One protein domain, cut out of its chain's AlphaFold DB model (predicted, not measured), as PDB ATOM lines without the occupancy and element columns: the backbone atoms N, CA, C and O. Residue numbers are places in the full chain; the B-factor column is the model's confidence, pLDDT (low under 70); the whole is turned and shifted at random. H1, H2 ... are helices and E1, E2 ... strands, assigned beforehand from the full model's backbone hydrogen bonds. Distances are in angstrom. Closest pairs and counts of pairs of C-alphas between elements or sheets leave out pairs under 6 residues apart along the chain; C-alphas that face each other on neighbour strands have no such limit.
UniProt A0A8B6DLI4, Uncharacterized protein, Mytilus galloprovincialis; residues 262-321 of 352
ATOM      1  N   GLY A 262      17.517  32.010 -61.462       64.06
ATOM      2  CA  GLY A 262      18.545  32.754 -60.722       64.06
ATOM      3  C   GLY A 262      18.206  33.001 -59.242       64.06
ATOM      4  O   GLY A 262      18.695  33.968 -58.655       64.06
ATOM      5  N   THR A 263      17.335  32.179 -58.642       70.94
ATOM      6  CA  THR A 263      16.815  32.367 -57.275       70.94
ATOM      7  C   THR A 263      16.762  31.071 -56.472       70.94
ATOM      8  O   THR A 263      16.236  30.069 -56.950       70.94
ATOM      9  N   ILE A 264      17.193  31.130 -55.212       76.62
ATOM     10  CA  ILE A 264      17.133  30.040 -54.232       76.62
ATOM     11  C   ILE A 264      15.870  30.188 -53.373       76.62
ATOM     12  O   ILE A 264      15.617  31.268 -52.846       76.62
ATOM     13  N   SER A 265      15.114  29.109 -53.149       80.56
ATOM     14  CA  SER A 265      14.030  29.065 -52.146       80.56
ATOM     15  C   SER A 265      14.621  28.943 -50.727       80.56
ATOM     16  O   SER A 265      14.769  27.832 -50.207       80.56
ATOM     17  N   VAL A 266      14.915  30.063 -50.068       81.50
ATOM     18  CA  VAL A 266      15.449  30.089 -48.696       81.50
ATOM     19  C   VAL A 266      14.312  29.926 -47.683       81.50
ATOM     20  O   VAL A 266      13.315  30.644 -47.731       81.50
ATOM     21  N   LYS A 267      14.453  28.984 -46.740       87.62
ATOM     22  CA  LYS A 267      13.449  28.673 -45.702       87.62
ATOM     23  C   LYS A 267      14.063  28.750 -44.310       87.62
ATOM     24  O   LYS A 267      14.692  27.798 -43.852       87.62
ATOM     25  N   LEU A 268      13.835  29.864 -43.621       85.94
ATOM     26  CA  LEU A 268      14.309  30.071 -42.256       85.94
ATOM     27  C   LEU A 268      13.360  29.397 -41.255       85.94
ATOM     28  O   LEU A 268      12.134  29.541 -41.323       85.94
ATOM     29  N   LYS A 269      13.937  28.653 -40.309       90.50
ATOM     30  CA  LYS A 269      13.231  27.960 -39.224       90.50
ATOM     31  C   LYS A 269      13.988  28.161 -37.917       90.50
ATOM     32  O   LYS A 269      15.204  28.012 -37.904       90.50
ATOM     33  N   LYS A 270      13.273  28.328 -36.802       88.44
ATOM     34  CA  LYS A 270      13.867  28.282 -35.447       88.44
ATOM     35  C   LYS A 270      14.602  26.971 -35.119       88.44
ATOM     36  O   LYS A 270      15.533  26.991 -34.324       88.44
ATOM     37  N   LYS A 271      14.187  25.842 -35.709       86.75
ATOM     38  CA  LYS A 271      14.888  24.543 -35.674       86.75
ATOM     39  C   LYS A 271      14.653  23.783 -36.981       86.75
ATOM     40  O   LYS A 271      13.537  23.801 -37.501       86.75
ATOM     41  N   LEU A 272      15.664  23.068 -37.484       84.62
ATOM     42  CA  LEU A 272      15.581  22.308 -38.745       84.62
ATOM     43  C   LEU A 272      14.449  21.263 -38.745       84.62
ATOM     44  O   LEU A 272      13.752  21.107 -39.752       84.62
ATOM     45  N   GLU A 273      14.223  20.621 -37.598       88.06
ATOM     46  CA  GLU A 273      13.174  19.622 -37.334       88.06
ATOM     47  C   GLU A 273      11.744  20.137 -37.566       88.06
ATOM     48  O   GLU A 273      10.827  19.360 -37.848       88.06
ATOM     49  N   PHE A 274      11.517  21.447 -37.424       85.56
ATOM     50  CA  PHE A 274      10.172  22.008 -37.464       85.56
ATOM     51  C   PHE A 274       9.579  21.940 -38.876       85.56
ATOM     52  O   PHE A 274      10.213  22.277 -39.877       85.56
ATOM     53  N   LYS A 275       8.313  21.515 -38.965       83.88
ATOM     54  CA  LYS A 275       7.572  21.438 -40.238       83.88
ATOM     55  C   LYS A 275       7.115  22.805 -40.750       83.88
ATOM     56  O   LYS A 275       6.893  22.957 -41.946       83.88
ATOM     57  N   LYS A 276       6.965  23.782 -39.852       84.69
ATOM     58  CA  LYS A 276       6.644  25.173 -40.180       84.69
ATOM     59  C   LYS A 276       7.948  25.966 -40.325       84.69
ATOM     60  O   LYS A 276       8.818  25.859 -39.467       84.69
ATOM     61  N   CYS A 277       8.057  26.750 -41.392       85.31
ATOM     62  CA  CYS A 277       9.050  27.812 -41.531       85.31
ATOM     63  C   CYS A 277       8.538  29.110 -40.894       85.31
ATOM     64  O   CYS A 277       7.341  29.400 -40.946       85.31
ATOM     65  N   ASP A 278       9.449  29.881 -40.309       85.81
ATOM     66  CA  ASP A 278       9.160  31.219 -39.797       85.81
ATOM     67  C   ASP A 278       9.171  32.237 -40.955       85.81
ATOM     68  O   ASP A 278       8.251  33.043 -41.054       85.81
ATOM     69  N   PHE A 279      10.123  32.105 -41.891       82.00
ATOM     70  CA  PHE A 279      10.180  32.854 -43.157       82.00
ATOM     71  C   PHE A 279      10.504  31.915 -44.334       82.00
ATOM     72  O   PHE A 279      11.176  30.897 -44.156       82.00
ATOM     73  N   SER A 280      10.015  32.231 -45.537       85.19
ATOM     74  CA  SER A 280      10.231  31.423 -46.748       85.19
ATOM     75  C   SER A 280      10.108  32.286 -48.004       85.19
ATOM     76  O   SER A 280       8.990  32.571 -48.427       85.19
ATOM     77  N   GLU A 281      11.230  32.652 -48.622       82.50
ATOM     78  CA  GLU A 281      11.276  33.549 -49.786       82.50
ATOM     79  C   GLU A 281      12.286  33.084 -50.845       82.50
ATOM     80  O   GLU A 281      13.194  32.301 -50.562       82.50
ATOM     81  N   ASN A 282      12.120  33.569 -52.079       81.81
ATOM     82  CA  ASN A 282      13.026  33.276 -53.187       81.81
ATOM     83  C   ASN A 282      14.062  34.400 -53.320       81.81
ATOM     84  O   ASN A 282      13.720  35.515 -53.711       81.81
ATOM     85  N   VAL A 283      15.326  34.103 -53.019       80.44
ATOM     86  CA  VAL A 283      16.416  35.084 -52.909       80.44
ATOM     87  C   VAL A 283      17.407  34.916 -54.064       80.44
ATOM     88  O   VAL A 283      17.751  33.793 -54.427       80.44
ATOM     89  N   ARG A 284      17.888  36.020 -54.653       82.38
ATOM     90  CA  ARG A 284      18.938  35.997 -55.692       82.38
ATOM     91  C   ARG A 284      20.328  35.890 -55.038       82.38
ATOM     92  O   ARG A 284      20.638  36.784 -54.251       82.38
ATOM     93  N   PRO A 285      21.185  34.900 -55.374       81.31
ATOM     94  CA  PRO A 285      22.497  34.724 -54.732       81.31
ATOM     95  C   PRO A 285      23.372  35.982 -54.815       81.31
ATOM     96  O   PRO A 285      23.884  36.463 -53.810       81.31
ATOM     97  N   PHE A 286      23.440  36.579 -56.009       81.06
ATOM     98  CA  PHE A 286      24.204  37.797 -56.278       81.06
ATOM     99  C   PHE A 286      23.793  38.976 -55.377       81.06
ATOM    100  O   PHE A 286      24.644  39.707 -54.883       81.06
ATOM    101  N   ALA A 287      22.496  39.125 -55.083       84.00
ATOM    102  CA  ALA A 287      22.010  40.191 -54.204       84.00
ATOM    103  C   ALA A 287      22.442  39.992 -52.738       84.00
ATOM    104  O   ALA A 287      22.672  40.976 -52.037       84.00
ATOM    105  N   VAL A 288      22.594  38.740 -52.286       85.38
ATOM    106  CA  VAL A 288      23.127  38.420 -50.948       85.38
ATOM    107  C   VAL A 288      24.606  38.785 -50.862       85.38
ATOM    108  O   VAL A 288      25.013  39.414 -49.891       85.38
ATOM    109  N   ILE A 289      25.395  38.469 -51.893       84.94
ATOM    110  CA  ILE A 289      26.823  38.820 -51.958       84.94
ATOM    111  C   ILE A 289      27.013  40.344 -51.982       84.94
ATOM    112  O   ILE A 289      27.782  40.877 -51.185       84.94
ATOM    113  N   CYS A 290      26.248  41.078 -52.801       85.12
ATOM    114  CA  CYS A 290      26.270  42.545 -52.784       85.12
ATOM    115  C   CYS A 290      25.930  43.125 -51.398       85.12
ATOM    116  O   CYS A 290      26.579  44.072 -50.952       85.12
ATOM    117  N   ALA A 291      24.945  42.549 -50.699       87.69
ATOM    118  CA  ALA A 291      24.604  42.949 -49.336       87.69
ATOM    119  C   ALA A 291      25.715  42.604 -48.324       87.69
ATOM    120  O   ALA A 291      25.971  43.399 -47.421       87.69
ATOM    121  N   LEU A 292      26.410  41.474 -48.485       86.38
ATOM    122  CA  LEU A 292      27.524  41.067 -47.625       86.38
ATOM    123  C   LEU A 292      28.733  42.005 -47.769       86.38
ATOM    124  O   LEU A 292      29.210  42.520 -46.760       86.38
ATOM    125  N   HIS A 293      29.166  42.321 -48.997       86.75
ATOM    126  CA  HIS A 293      30.226  43.317 -49.220       86.75
ATOM    127  C   HIS A 293      29.843  44.697 -48.659       86.75
ATOM    128  O   HIS A 293      30.678  45.385 -48.066       86.75
ATOM    129  N   TYR A 294      28.574  45.105 -48.802       90.56
ATOM    130  CA  TYR A 294      28.076  46.342 -48.198       90.56
ATOM    131  C   TYR A 294      28.170  46.303 -46.664       90.56
ATOM    132  O   TYR A 294      28.676  47.250 -46.062       90.56
ATOM    133  N   LEU A 295      27.748  45.206 -46.027       87.56
ATOM    134  CA  LEU A 295      27.834  45.036 -44.573       87.56
ATOM    135  C   LEU A 295      29.281  45.028 -44.071       87.56
ATOM    136  O   LEU A 295      29.560  45.714 -43.094       87.56
ATOM    137  N   MET A 296      30.207  44.346 -44.749       85.62
ATOM    138  CA  MET A 296      31.629  44.351 -44.376       85.62
ATOM    139  C   MET A 296      32.264  45.742 -44.502       85.62
ATOM    140  O   MET A 296      33.049  46.140 -43.645       85.62
ATOM    141  N   ARG A 297      31.888  46.531 -45.517       85.88
ATOM    142  CA  ARG A 297      32.367  47.916 -45.648       85.88
ATOM    143  C   ARG A 297      31.767  48.848 -44.588       85.88
ATOM    144  O   ARG A 297      32.460  49.736 -44.091       85.88
ATOM    145  N   THR A 298      30.493  48.668 -44.245       90.25
ATOM    146  CA  THR A 298      29.729  49.645 -43.452       90.25
ATOM    147  C   THR A 298      29.660  49.317 -41.956       90.25
ATOM    148  O   THR A 298      29.736  50.235 -41.148       90.25
ATOM    149  N   SER A 299      29.537  48.048 -41.562       89.44
ATOM    150  CA  SER A 299      29.273  47.634 -40.175       89.44
ATOM    151  C   SER A 299      30.531  47.137 -39.466       89.44
ATOM    152  O   SER A 299      31.138  46.146 -39.870       89.44
ATOM    153  N   ASP A 300      30.894  47.778 -38.356       86.44
ATOM    154  CA  ASP A 300      32.110  47.438 -37.607       86.44
ATOM    155  C   ASP A 300      32.060  46.044 -36.968       86.44
ATOM    156  O   ASP A 300      33.101  45.410 -36.822       86.44
ATOM    157  N   LEU A 301      30.856  45.517 -36.701       88.12
ATOM    158  CA  LEU A 301      30.642  44.121 -36.293       88.12
ATOM    159  C   LEU A 301      31.170  43.125 -37.335       88.12
ATOM    160  O   LEU A 301      31.739  42.101 -36.971       88.12
ATOM    161  N   TYR A 302      31.000  43.409 -38.629       81.94
ATOM    162  CA  TYR A 302      31.475  42.520 -39.694       81.94
ATOM    163  C   TYR A 302      32.985  42.666 -39.928       81.94
ATOM    164  O   TYR A 302      33.647  41.674 -40.226       81.94
ATOM    165  N   LYS A 303      33.542  43.868 -39.724       84.00
ATOM    166  CA  LYS A 303      34.990  44.136 -39.810       84.00
ATOM    167  C   LYS A 303      35.768  43.426 -38.699       84.00
ATOM    168  O   LYS A 303      36.784  42.800 -38.969       84.00
ATOM    169  N   SER A 304      35.279  43.501 -37.460       83.44
ATOM    170  CA  SER A 304      35.925  42.884 -36.292       83.44
ATOM    171  C   SER A 304      35.776  41.361 -36.227       83.44
ATOM    172  O   SER A 304      36.543  40.713 -35.521       83.44
ATOM    173  N   SER A 305      34.829  40.781 -36.973       78.88
ATOM    174  CA  SER A 305      34.564  39.334 -36.966       78.88
ATOM    175  C   SER A 305      35.511  38.501 -37.846       78.88
ATOM    176  O   SER A 305      35.405  37.279 -37.823       78.88
ATOM    177  N   GLY A 306      36.402  39.118 -38.635       77.88
ATOM    178  CA  GLY A 306      37.372  38.391 -39.474       77.88
ATOM    179  C   GLY A 306      36.740  37.460 -40.521       77.88
ATOM    180  O   GLY A 306      37.275  36.391 -40.793       77.88
ATOM    181  N   ILE A 307      35.570  37.823 -41.058       82.06
ATOM    182  CA  ILE A 307      34.776  36.954 -41.941       82.06
ATOM    183  C   ILE A 307      35.379  36.922 -43.350       82.06
ATOM    184  O   ILE A 307      35.380  37.936 -44.048       82.06
ATOM    185  N   GLU A 308      35.816  35.746 -43.791       79.69
ATOM    186  CA  GLU A 308      36.167  35.479 -45.190       79.69
ATOM    187  C   GLU A 308      34.900  35.240 -46.031       79.69
ATOM    188  O   GLU A 308      33.933  34.621 -45.575       79.69
ATOM    189  N   ILE A 309      34.886  35.734 -47.273       78.56
ATOM    190  CA  ILE A 309      33.791  35.496 -48.223       78.56
ATOM    191  C   ILE A 309      34.132  34.255 -49.052       78.56
ATOM    192  O   ILE A 309      35.142  34.239 -49.748       78.56
ATOM    193  N   ASN A 310      33.260  33.243 -49.041       79.81
ATOM    194  CA  ASN A 310      33.324  32.160 -50.023       79.81
ATOM    195  C   ASN A 310      32.820  32.682 -51.384       79.81
ATOM    196  O   ASN A 310      31.611  32.798 -51.596       79.81
ATOM    197  N   GLU A 311      33.740  33.015 -52.291       75.94
ATOM    198  CA  GLU A 311      33.411  33.483 -53.647       75.94
ATOM    199  C   GLU A 311      32.809  32.361 -54.520       75.94
ATOM    200  O   GLU A 311      31.902  32.611 -55.319       75.94
ATOM    201  N   ASP A 312      33.211  31.106 -54.291       77.81
ATOM    202  CA  ASP A 312      32.687  29.916 -54.975       77.81
ATOM    203  C   ASP A 312      31.251  29.544 -54.567       77.81
ATOM    204  O   ASP A 312      30.625  28.700 -55.212       77.81
ATOM    205  N   TRP A 313      30.671  30.200 -53.556       79.00
ATOM    206  CA  TRP A 313      29.319  29.921 -53.056       79.00
ATOM    207  C   TRP A 313      28.243  29.966 -54.156       79.00
ATOM    208  O   TRP A 313      27.316  29.153 -54.153       79.00
ATOM    209  N   ILE A 314      28.371  30.855 -55.154       74.06
ATOM    210  CA  ILE A 314      27.464  30.884 -56.322       74.06
ATOM    211  C   ILE A 314      27.580  29.577 -57.127       74.06
ATOM    212  O   ILE A 314      26.569  29.000 -57.533       74.06
ATOM    213  N   THR A 315      28.807  29.105 -57.337       74.06
ATOM    214  CA  THR A 315      29.157  27.896 -58.090       74.06
ATOM    215  C   THR A 315      28.728  26.624 -57.351       74.06
ATOM    216  O   THR A 315      28.271  25.668 -57.975       74.06
ATOM    217  N   GLU A 316      28.818  26.602 -56.020       73.81
ATOM    218  CA  GLU A 316      28.269  25.539 -55.165       73.81
ATOM    219  C   GLU A 316      26.737  25.502 -55.233       73.81
ATOM    220  O   GLU A 316      26.140  24.450 -55.476       73.81
ATOM    221  N   ILE A 317      26.089  26.667 -55.110       71.50
ATOM    222  CA  ILE A 317      24.641  26.818 -55.291       71.50
ATOM    223  C   ILE A 317      24.211  26.363 -56.685       71.50
ATOM    224  O   ILE A 317      23.129  25.796 -56.804       71.50
ATOM    225  N   ALA A 318      25.011  26.567 -57.731       66.50
ATOM    226  CA  ALA A 318      24.700  26.085 -59.075       66.50
ATOM    227  C   ALA A 318      24.735  24.546 -59.195       66.50
ATOM    228  O   ALA A 318      24.003  24.005 -60.012       66.50
ATOM    229  N   LYS A 319      25.489  23.836 -58.338       66.31
ATOM    230  CA  LYS A 319      25.594  22.357 -58.322       66.31
ATOM    231  C   LYS A 319      24.545  21.695 -57.419       66.31
ATOM    232  O   LYS A 319      23.843  20.777 -57.835       66.31
ATOM    233  N   ILE A 320      24.311  22.245 -56.223       63.72
ATOM    234  CA  ILE A 320      23.127  21.916 -55.390       63.72
ATOM    235  C   ILE A 320      21.834  22.262 -56.174       63.72
ATOM    236  O   ILE A 320      20.808  21.581 -56.088       63.72
ATOM    237  N   ASN A 321      21.968  23.279 -57.034       52.81
ATOM    238  CA  ASN A 321      21.216  23.623 -58.242       52.81
ATOM    239  C   ASN A 321      20.684  22.461 -59.108       52.81
ATOM    240  O   ASN A 321      19.706  22.647 -59.829       52.81
TER     241      ASN A 321
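This is residues 262 to 321 of the 352 residues of an uncharacterized protein of Mytilus galloprovincialis (UniProt A0A8B6DLI4). A two-stranded hairpin, E1 and E2, and a longer helix, H1, make the two legs of an open V that meet near residue 284. The short helix H2 sits at the far end of H1, and residues 305 to 312 lead back from there to H3, which begins near the first residues of H1. The contacts are few and the whole is loose, with a radius of gyration of the C-alphas of 13.9 A. The printed part has 60 residues with two named strands and three named helices, in the order E1, E2, H1, H2, H3; the class is mixed, helices and strands, and the sheet is antiparallel. The C-alphas span 36 by 26 by 15 A.

E1, residues 264 to 268, and E2, residues 279 to 283, form a hairpin of antiparallel neighbours, with 159 degrees between their directions. The C-alphas of Lys 267 and Ser 280 face each other at 4.4 A. N 264 and O 283 are 2.8 A apart and N 281 and O 266 are 3.0 A apart, both within hydrogen-bond range. A tight link joins E2 to H1, residues 285 to 298. The closest C-alphas of E1 and H1 are those of Ile 264 and Pro 285, 7.1 A apart. H1, with residues 295 to 297 alone, touches H2, residues 300 to 304, only at the corner by their tight link; the closest C-alphas are those of Met 296 and Tyr 302, 5.0 A apart. H3, residues 313 to 321, is close to H1 but not clearly touching it, and the closest C-alphas are those of Pro 285 and Ile 314, 6.5 A apart. H1 and H3 run opposite ways at a shallow tilt of 24 degrees. H3 is apart from H2 and from E2, and only just apart from E1, at 8.2 A. H2 is apart from both strands. In H1, H2 and H3 every O i to N i+4 pair is within hydrogen-bond range.

E1 begins at C-alpha 264, (17.133, 30.040, -54.232), and is 12.3 A long; E2 is 11.8 A long. H1 runs 20.1 A from C-alpha 285 at (22.497, 34.724, -54.732) to C-alpha 298. H2 has five residues. H3 is 11.5 A long and ends at C-alpha 321, (21.216, 23.623, -58.242).

The two C-alphas farthest apart are those of Lys 275 and Arg 297, 36.7 A, while the C-alphas of Gly 262 and Asn 321, the first and last printed, are 9.8 A apart. The printed part has no cut. The links from E1 to E2 and from H2 to H3 are short, and no link is long. The mean pLDDT of the printed part is 81.2; residue 262 and residues 318 to 321 are under 70.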